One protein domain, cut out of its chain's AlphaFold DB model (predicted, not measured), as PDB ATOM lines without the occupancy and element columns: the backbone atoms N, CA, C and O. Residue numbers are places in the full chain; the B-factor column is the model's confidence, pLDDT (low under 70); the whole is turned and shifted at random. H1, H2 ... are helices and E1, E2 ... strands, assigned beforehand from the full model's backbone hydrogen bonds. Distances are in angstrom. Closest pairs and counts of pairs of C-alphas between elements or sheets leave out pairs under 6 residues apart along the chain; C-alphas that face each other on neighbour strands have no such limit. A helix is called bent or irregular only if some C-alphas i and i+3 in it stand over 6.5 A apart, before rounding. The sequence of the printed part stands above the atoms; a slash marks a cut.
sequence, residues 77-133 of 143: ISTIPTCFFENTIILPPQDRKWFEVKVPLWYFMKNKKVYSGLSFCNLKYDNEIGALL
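This is residues 77 to 133 of the 143 residues of an uncharacterized protein of Pelotomaculum sp. PtaB.Bin117 (UniProt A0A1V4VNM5). A small, strongly twisted sheet of four short strands, E2, E1, E4 and E3, has the helical hairpin of H1 and H2 on one face and the short helix H3 on the other, beside the strands. A separate two-strand hairpin, E5 and E6, turns away from the end of E4 and has few contacts with the rest. The printed part has 57 residues, with three named helices and six named strands in the order E1 H1 H2 E2 H3 E3 E4 E5 E6. The four-strand sheet, in the order E2 E1 E4 E3, is mixed, E5 and E6 are antiparallel, and the class is mixed, helices and strands. The whole is compact, with a radius of gyration of the C-alphas of 10.6 A and spans of 27 by 26 by 16 A.

In the sheet, E1, residues 77 to 81, is the parallel neighbour of E4, residues 118 to 121, with N 80 and O 119 within hydrogen-bond range at 3.0 A. The edge strand E2, residues 101 to 104, is antiparallel to E1, with N 101 and O 79 at 2.8 A. The pairing is staggered: E1 pairs with E2 over residues 77 to 79 and with E4 over residues 80 to 81. The other edge strand, E3, residues 112 to 115, forms a hairpin with E4, with N 113 and O 120 at 2.8 A. H1, residues 82 to 90, is on the sheet at a height of 7.0 A and only just over E1, with 3 of its C-alphas falling on that strand. H2, residues 93 to 99, is on the sheet too, and the closest C-alphas of E1 and H2 are those of Ile 80 and Phe 99, 5.7 A apart. H1 and H2 form a helical hairpin and only just touch, with 3 pairs of C-alphas within 8 A, the closest being Thr 88 and Arg 96 at 5.7 A; they run opposite ways at a shallow tilt of 22 degrees. H3, residues 105 to 111, is on the opposite face from H1 at a height of 4.9 A, over none of the strands, but only just, with 2 of its C-alphas falling on E4. This gives three layers, helices on both faces of a sheet, with H1 and H2 on one face and H3 on the other. E2, H3 and E3 form a split strand-helix-strand unit, two strands running the same way with E1 and E4 between them, and its crossover is right-handed. E4 runs on into E5, residues 124 to 126, across a break of 2 residues at 85 degrees. E5 forms a hairpin with E6, residues 130 to 132, with N 130 and O 126 at 2.8 A. Of the O i to N i+4 pairs, 2 of 5 are within hydrogen-bond range in H1, 0 of 3 in H2 and 2 of 3 in H3; of the O i to N i+3 pairs, 3 of 6 are within range in H1 and 2 of 4 in H2.

E1 begins at C-alpha 77, (224.235, 128.061, 108.960), and is 12.1 A long. H1 is 14.1 A long and irregular, with C-alphas 83 and 86 7.7 A apart. H2 is 10.8 A long and neither bent nor irregular, but only just: C-alphas 94 and 97 are 6.1 A apart. E2 is 10.0 A long, H3 9.8 A, E3 9.9 A, E4 10.0 A and E5 6.7 A. E6 is 6.5 A long and ends at C-alpha 132, (232.408, 132.962, 97.785).

The C-alphas of Ser 116 and Glu 128 are the two farthest apart, at 29.5 A. The printed part has no cut, and its links between named elements are tight. The mean pLDDT of the printed part is 86.8, and no printed residue is under 70.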
ATOM      1  N   ILE A  77     223.983 129.446 108.569       89.19
ATOM      2  CA  ILE A  77     224.235 128.061 108.960       89.19
ATOM      3  C   ILE A  77     225.714 127.722 108.753       89.19
ATOM      4  O   ILE A  77     226.333 128.186 107.795       89.19
ATOM      5  N   SER A  78     226.285 126.939 109.672       91.00
ATOM      6  CA  SER A  78     227.641 126.397 109.534       91.00
ATOM      7  C   SER A  78     227.620 125.186 108.610       91.00
ATOM      8  O   SER A  78     226.872 124.235 108.842       91.00
ATOM      9  N   THR A  79     228.411 125.234 107.542       90.69
ATOM     10  CA  THR A  79     228.447 124.196 106.501       90.69
ATOM     11  C   THR A  79     229.862 124.040 105.976       90.69
ATOM     12  O   THR A  79     230.649 124.977 106.067       90.69
ATOM     13  N   ILE A  80     230.191 122.884 105.410       91.88
ATOM     14  CA  ILE A  80     231.521 122.638 104.844       91.88
ATOM     15  C   ILE A  80     231.469 122.856 103.321       91.88
ATOM     16  O   ILE A  80     230.582 122.309 102.661       91.88
ATOM     17  N   PRO A  81     232.388 123.630 102.722       91.19
ATOM     18  CA  PRO A  81     232.488 123.743 101.269       91.19
ATOM     19  C   PRO A  81     232.735 122.380 100.612       91.19
ATOM     20  O   PRO A  81     233.508 121.562 101.111       91.19
ATOM     21  N   THR A  82     232.093 122.125  99.471       88.75
ATOM     22  CA  THR A  82     232.169 120.809  98.803       88.75
ATOM     23  C   THR A  82     233.590 120.472  98.330       88.75
ATOM     24  O   THR A  82     233.954 119.300  98.303       88.75
ATOM     25  N   CYS A  83     234.432 121.473  98.052       86.94
ATOM     26  CA  CYS A  83     235.845 121.280  97.716       86.94
ATOM     27  C   CYS A  83     236.658 120.595  98.838       86.94
ATOM     28  O   CYS A  83     237.660 119.943  98.557       86.94
ATOM     29  N   PHE A  84     236.209 120.654 100.098       87.06
ATOM     30  CA  PHE A  84     236.859 119.980 101.230       87.06
ATOM     31  C   PHE A  84     236.267 118.602 101.551       87.06
ATOM     32  O   PHE A  84     236.604 118.009 102.579       87.06
ATOM     33  N   PHE A  85     235.384 118.074 100.701       86.00
ATOM     34  CA  PHE A  85     234.695 116.803 100.934       86.00
ATOM     35  C   PHE A  85     235.664 115.640 101.202       86.00
ATOM     36  O   PHE A  85     235.553 114.969 102.229       86.00
ATOM     37  N   GLU A  86     236.655 115.448 100.329       85.19
ATOM     38  CA  GLU A  86     237.615 114.336 100.428       85.19
ATOM     39  C   GLU A  86     238.471 114.410 101.699       85.19
ATOM     40  O   GLU A  86     238.738 113.395 102.339       85.19
ATOM     41  N   ASN A  87     238.835 115.621 102.119       84.69
ATOM     42  CA  ASN A  87     239.635 115.828 103.323       84.69
ATOM     43  C   ASN A  87     238.803 115.610 104.594       84.69
ATOM     44  O   ASN A  87     239.284 115.059 105.579       84.69
ATOM     45  N   THR A  88     237.540 116.032 104.590       83.88
ATOM     46  CA  THR A  88     236.715 116.091 105.809       83.88
ATOM     47  C   THR A  88     236.045 114.767 106.152       83.88
ATOM     48  O   THR A  88     235.816 114.495 107.333       83.88
ATOM     49  N   ILE A  89     235.777 113.911 105.163       84.44
ATOM     50  CA  ILE A  89     235.163 112.597 105.392       84.44
ATOM     51  C   ILE A  89     236.069 111.659 106.206       84.44
ATOM     52  O   ILE A  89     235.575 110.885 107.027       84.44
ATOM     53  N   ILE A  90     237.389 111.775 106.030       87.44
ATOM     54  CA  ILE A  90     238.404 110.932 106.681       87.44
ATOM     55  C   ILE A  90     238.707 111.426 108.105       87.44
ATOM     56  O   ILE A  90     239.049 110.639 108.986       87.44
ATOM     57  N   LEU A  91     238.555 112.730 108.350       87.06
ATOM     58  CA  LEU A  91     238.895 113.353 109.628       87.06
ATOM     59  C   LEU A  91     237.888 113.022 110.737       87.06
ATOM     60  O   LEU A  91     236.701 112.830 110.454       87.06
ATOM     61  N   PRO A  92     238.309 113.003 112.015       86.06
ATOM     62  CA  PRO A  92     237.394 112.883 113.141       86.06
ATOM     63  C   PRO A  92     236.544 114.159 113.304       86.06
ATOM     64  O   PRO A  92     236.960 115.245 112.896       86.06
ATOM     65  N   PRO A  93     235.362 114.085 113.951       82.75
ATOM     66  CA  PRO A  93     234.447 115.225 114.083       82.75
ATOM     67  C   PRO A  93     235.049 116.494 114.701       82.75
ATOM     68  O   PRO A  93     234.574 117.591 114.423       82.75
ATOM     69  N   GLN A  94     236.079 116.360 115.540       85.50
ATOM     70  CA  GLN A  94     236.748 117.496 116.178       85.50
ATOM     71  C   GLN A  94     237.520 118.346 115.161       85.50
ATOM     72  O   GLN A  94     237.440 119.571 115.214       85.50
ATOM     73  N   ASP A  95     238.171 117.699 114.192       86.00
ATOM     74  CA  ASP A  95     239.003 118.369 113.190       86.00
ATOM     75  C   ASP A  95     238.185 118.891 112.004       86.00
ATOM     76  O   ASP A  95     238.593 119.818 111.308       86.00
ATOM     77  N   ARG A  96     236.975 118.356 111.797       85.00
ATOM     78  CA  ARG A  96     236.056 118.832 110.748       85.00
ATOM     79  C   ARG A  96     235.609 120.278 110.961       85.00
ATOM     80  O   ARG A  96     235.351 120.973 109.983       85.00
ATOM     81  N   LYS A  97     235.573 120.748 112.215       85.44
ATOM     82  CA  LYS A  97     235.164 122.120 112.564       85.44
ATOM     83  C   LYS A  97     236.034 123.193 111.909       85.44
ATOM     84  O   LYS A  97     235.550 124.291 111.671       85.44
ATOM     85  N   TRP A  98     237.292 122.878 111.595       86.69
ATOM     86  CA  TRP A  98     238.213 123.814 110.942       86.69
ATOM     87  C   TRP A  98     237.830 124.143 109.495       86.69
ATOM     88  O   TRP A  98     238.281 125.153 108.967       86.69
ATOM     89  N   PHE A  99     236.982 123.321 108.873       87.38
ATOM     90  CA  PHE A  99     236.518 123.497 107.495       87.38
ATOM     91  C   PHE A  99     235.109 124.099 107.411       87.38
ATOM     92  O   PHE A  99     234.565 124.251 106.317       87.38
ATOM     93  N   GLU A 100     234.487 124.414 108.548       90.19
ATOM     94  CA  GLU A 100     233.152 125.000 108.571       90.19
ATOM     95  C   GLU A 100     233.192 126.486 108.206       90.19
ATOM     96  O   GLU A 100     233.932 127.282 108.785       90.19
ATOM     97  N   VAL A 101     232.317 126.877 107.284       90.25
ATOM     98  CA  VAL A 101     232.072 128.267 106.907       90.25
ATOM     99  C   VAL A 101     230.618 128.635 107.181       90.25
ATOM    100  O   VAL A 101     229.702 127.821 107.025       90.25
ATOM    101  N   LYS A 102     230.396 129.885 107.600       89.69
ATOM    102  CA  LYS A 102     229.050 130.427 107.793       89.69
ATOM    103  C   LYS A 102     228.502 130.913 106.463       89.69
ATOM    104  O   LYS A 102     229.057 131.826 105.859       89.69
ATOM    105  N   VAL A 103     227.388 130.328 106.047       89.50
ATOM    106  CA  VAL A 103     226.730 130.633 104.775       89.50
ATOM    107  C   VAL A 103     225.303 131.096 105.057       89.50
ATOM    108  O   VAL A 103     224.670 130.574 105.981       89.50
ATOM    109  N   PRO A 104     224.757 132.053 104.289       88.94
ATOM    110  CA  PRO A 104     223.347 132.398 104.386       88.94
ATOM    111  C   PRO A 104     222.450 131.181 104.131       88.94
ATOM    112  O   PRO A 104     222.643 130.435 103.168       88.94
ATOM    113  N   LEU A 105     221.426 131.001 104.965       86.75
ATOM    114  CA  LEU A 105     220.520 129.855 104.914       86.75
ATOM    115  C   LEU A 105     219.840 129.718 103.547       86.75
ATOM    116  O   LEU A 105     219.699 128.609 103.038       86.75
ATOM    117  N   TRP A 106     219.468 130.839 102.918       86.50
ATOM    118  CA  TRP A 106     218.853 130.843 101.588       86.50
ATOM    119  C   TRP A 106     219.766 130.226 100.521       86.50
ATOM    120  O   TRP A 106     219.284 129.541  99.619       86.50
ATOM    121  N   TYR A 107     221.079 130.444 100.631       87.81
ATOM    122  CA  TYR A 107     222.059 129.910  99.692       87.81
ATOM    123  C   TYR A 107     222.294 128.430  99.972       87.81
ATOM    124  O   TYR A 107     222.252 127.608  99.055       87.81
ATOM    125  N   PHE A 108     222.452 128.074 101.250       89.62
ATOM    126  CA  PHE A 108     222.588 126.684 101.664       89.62
ATOM    127  C   PHE A 108     221.399 125.837 101.207       89.62
ATOM    128  O   PHE A 108     221.585 124.782 100.619       89.62
ATOM    129  N   MET A 109     220.165 126.306 101.396       87.75
ATOM    130  CA  MET A 109     218.973 125.545 101.011       87.75
ATOM    131  C   MET A 109     218.907 125.238  99.510       87.75
ATOM    132  O   MET A 109     218.366 124.195  99.145       87.75
ATOM    133  N   LYS A 110     219.484 126.098  98.661       88.12
ATOM    134  CA  LYS A 110     219.574 125.893  97.208       88.12
ATOM    135  C   LYS A 110     220.738 124.984  96.800       88.12
ATOM    136  O   LYS A 110     220.598 124.225  95.852       88.12
ATOM    137  N   ASN A 111     221.863 125.054  97.516       89.12
ATOM    138  CA  ASN A 111     223.138 124.451  97.106       89.12
ATOM    139  C   ASN A 111     223.662 123.366  98.066       89.12
ATOM    140  O   ASN A 111     224.840 123.004  98.011       89.12
ATOM    141  N   LYS A 112     222.830 122.864  98.985       88.44
ATOM    142  CA  LYS A 112     223.245 121.857  99.971       88.44
ATOM    143  C   LYS A 112     223.447 120.481  99.350       88.44
ATOM    144  O   LYS A 112     222.683 120.040  98.495       88.44
ATOM    145  N   LYS A 113     224.416 119.760  99.900       86.69
ATOM    146  CA  LYS A 113     224.612 118.323  99.726       86.69
ATOM    147  C   LYS A 113     224.789 117.713 101.107       86.69
ATOM    148  O   LYS A 113     225.608 118.182 101.887       86.69
ATOM    149  N   VAL A 114     224.001 116.697 101.437       84.81
ATOM    150  CA  VAL A 114     224.098 116.027 102.737       84.81
ATOM    151  C   VAL A 114     224.696 114.651 102.519       84.81
ATOM    152  O   VAL A 114     224.162 113.873 101.734       84.81
ATOM    153  N   TYR A 115     225.788 114.352 103.216       83.00
ATOM    154  CA  TYR A 115     226.450 113.053 103.140       83.00
ATOM    155  C   TYR A 115     226.778 112.555 104.545       83.00
ATOM    156  O   TYR A 115     227.458 113.243 105.303       83.00
ATOM    157  N   SER A 116     226.290 111.365 104.911       79.88
ATOM    158  CA  SER A 116     226.520 110.753 106.235       79.88
ATOM    159  C   SER A 116     226.222 111.699 107.420       79.88
ATOM    160  O   SER A 116     226.960 111.770 108.399       79.88
ATOM    161  N   GLY A 117     225.155 112.501 107.306       80.69
ATOM    162  CA  GLY A 117     224.758 113.486 108.322       80.69
ATOM    163  C   GLY A 117     225.566 114.792 108.329       80.69
ATOM    164  O   GLY A 117     225.222 115.705 109.076       80.69
ATOM    165  N   LEU A 118     226.594 114.925 107.486       84.50
ATOM    166  CA  LEU A 118     227.351 116.165 107.312       84.50
ATOM    167  C   LEU A 118     226.715 117.047 106.238       84.50
ATOM    168  O   LEU A 118     226.320 116.569 105.172       84.50
ATOM    169  N   SER A 119     226.637 118.344 106.529       87.31
ATOM    170  CA  SER A 119     226.092 119.355 105.623       87.31
ATOM    171  C   SER A 119     227.206 120.017 104.820       87.31
ATOM    172  O   SER A 119     227.972 120.825 105.348       87.31
ATOM    173  N   PHE A 120     227.253 119.698 103.532       90.12
ATOM    174  CA  PHE A 120     228.115 120.343 102.556       90.12
ATOM    175  C   PHE A 120     227.343 121.394 101.762       90.12
ATOM    176  O   PHE A 120     226.135 121.266 101.544       90.12
ATOM    177  N   CYS A 121     228.034 122.433 101.312       90.62
ATOM    178  CA  CYS A 121     227.472 123.453 100.436       90.62
ATOM    179  C   CYS A 121     228.328 123.581  99.177       90.62
ATOM    180  O   CYS A 121     229.561 123.614  99.255       90.62
ATOM    181  N   ASN A 122     227.687 123.598  98.006       89.88
ATOM    182  CA  ASN A 122     228.382 123.871  96.758       89.88
ATOM    183  C   ASN A 122     228.681 125.367  96.672       89.88
ATOM    184  O   ASN A 122     227.791 126.148  96.347       89.88
ATOM    185  N   LEU A 123     229.909 125.736  97.017       88.94
ATOM    186  CA  LEU A 123     230.398 127.103  96.992       88.94
ATOM    187  C   LEU A 123     231.899 127.097  96.720       88.94
ATOM    188  O   LEU A 123     232.593 126.159  97.122       88.94
ATOM    189  N   LYS A 124     232.387 128.146  96.068       89.06
ATOM    190  CA  LYS A 124     233.809 128.344  95.805       89.06
ATOM    191  C   LYS A 124     234.517 128.828  97.068       89.06
ATOM    192  O   LYS A 124     234.028 129.716  97.765       89.06
ATOM    193  N   TYR A 125     235.682 128.260  97.355       85.56
ATOM    194  CA  TYR A 125     236.511 128.666  98.485       85.56
ATOM    195  C   TYR A 125     237.875 129.140  97.994       85.56
ATOM    196  O   TYR A 125     238.564 128.422  97.273       85.56
ATOM    197  N   ASP A 126     238.247 130.349  98.390       86.62
ATOM    198  CA  ASP A 126     239.536 130.966  98.109       86.62
ATOM    199  C   ASP A 126     240.326 131.110  99.419       86.62
ATOM    200  O   ASP A 126     239.766 131.486 100.446       86.62
ATOM    201  N   ASN A 127     241.624 130.801  99.413       83.56
ATOM    202  CA  ASN A 127     242.434 130.825 100.636       83.56
ATOM    203  C   ASN A 127     242.755 132.246 101.133       83.56
ATOM    204  O   ASN A 127     243.087 132.414 102.305       83.56
ATOM    205  N   GLU A 128     242.678 133.256 100.267       82.25
ATOM    206  CA  GLU A 128     242.934 134.658 100.605       82.25
ATOM    207  C   GLU A 128     241.636 135.399 100.954       82.25
ATOM    208  O   GLU A 128     241.624 136.246 101.847       82.25
ATOM    209  N   ILE A 129     240.536 135.070 100.265       81.19
ATOM    210  CA  ILE A 129     239.248 135.781 100.370       81.19
ATOM    211  C   ILE A 129     238.228 135.020 101.236       81.19
ATOM    212  O   ILE A 129     237.385 135.633 101.895       81.19
ATOM    213  N   GLY A 130     238.303 133.689 101.276       84.69
ATOM    214  CA  GLY A 130     237.374 132.806 101.979       84.69
ATOM    215  C   GLY A 130     236.252 132.262 101.086       84.69
ATOM    216  O   GLY A 130     236.431 132.019  99.893       84.69
ATOM    217  N   ALA A 131     235.078 132.026 101.678       84.75
ATOM    218  CA  ALA A 131     233.928 131.457 100.976       84.75
ATOM    219  C   ALA A 131     233.234 132.496 100.079       84.75
ATOM    220  O   ALA A 131     232.744 133.519 100.557       84.75
ATOM    221  N   LEU A 132     233.131 132.189  98.789       86.25
ATOM    222  CA  LEU A 132     232.408 132.962  97.785       86.25
ATOM    223  C   LEU A 132     231.091 132.250  97.462       86.25
ATOM    224  O   LEU A 132     231.070 131.041  97.234       86.25
ATOM    225  N   LEU A 133     229.980 132.993  97.427       84.25
ATOM    226  CA  LEU A 133     228.634 132.463  97.151       84.25
ATOM    227  C   LEU A 133     228.414 132.188  95.653       84.25
ATOM    228  O   LEU A 133     227.405 132.569  95.068       84.25
TER     229      LEU A 133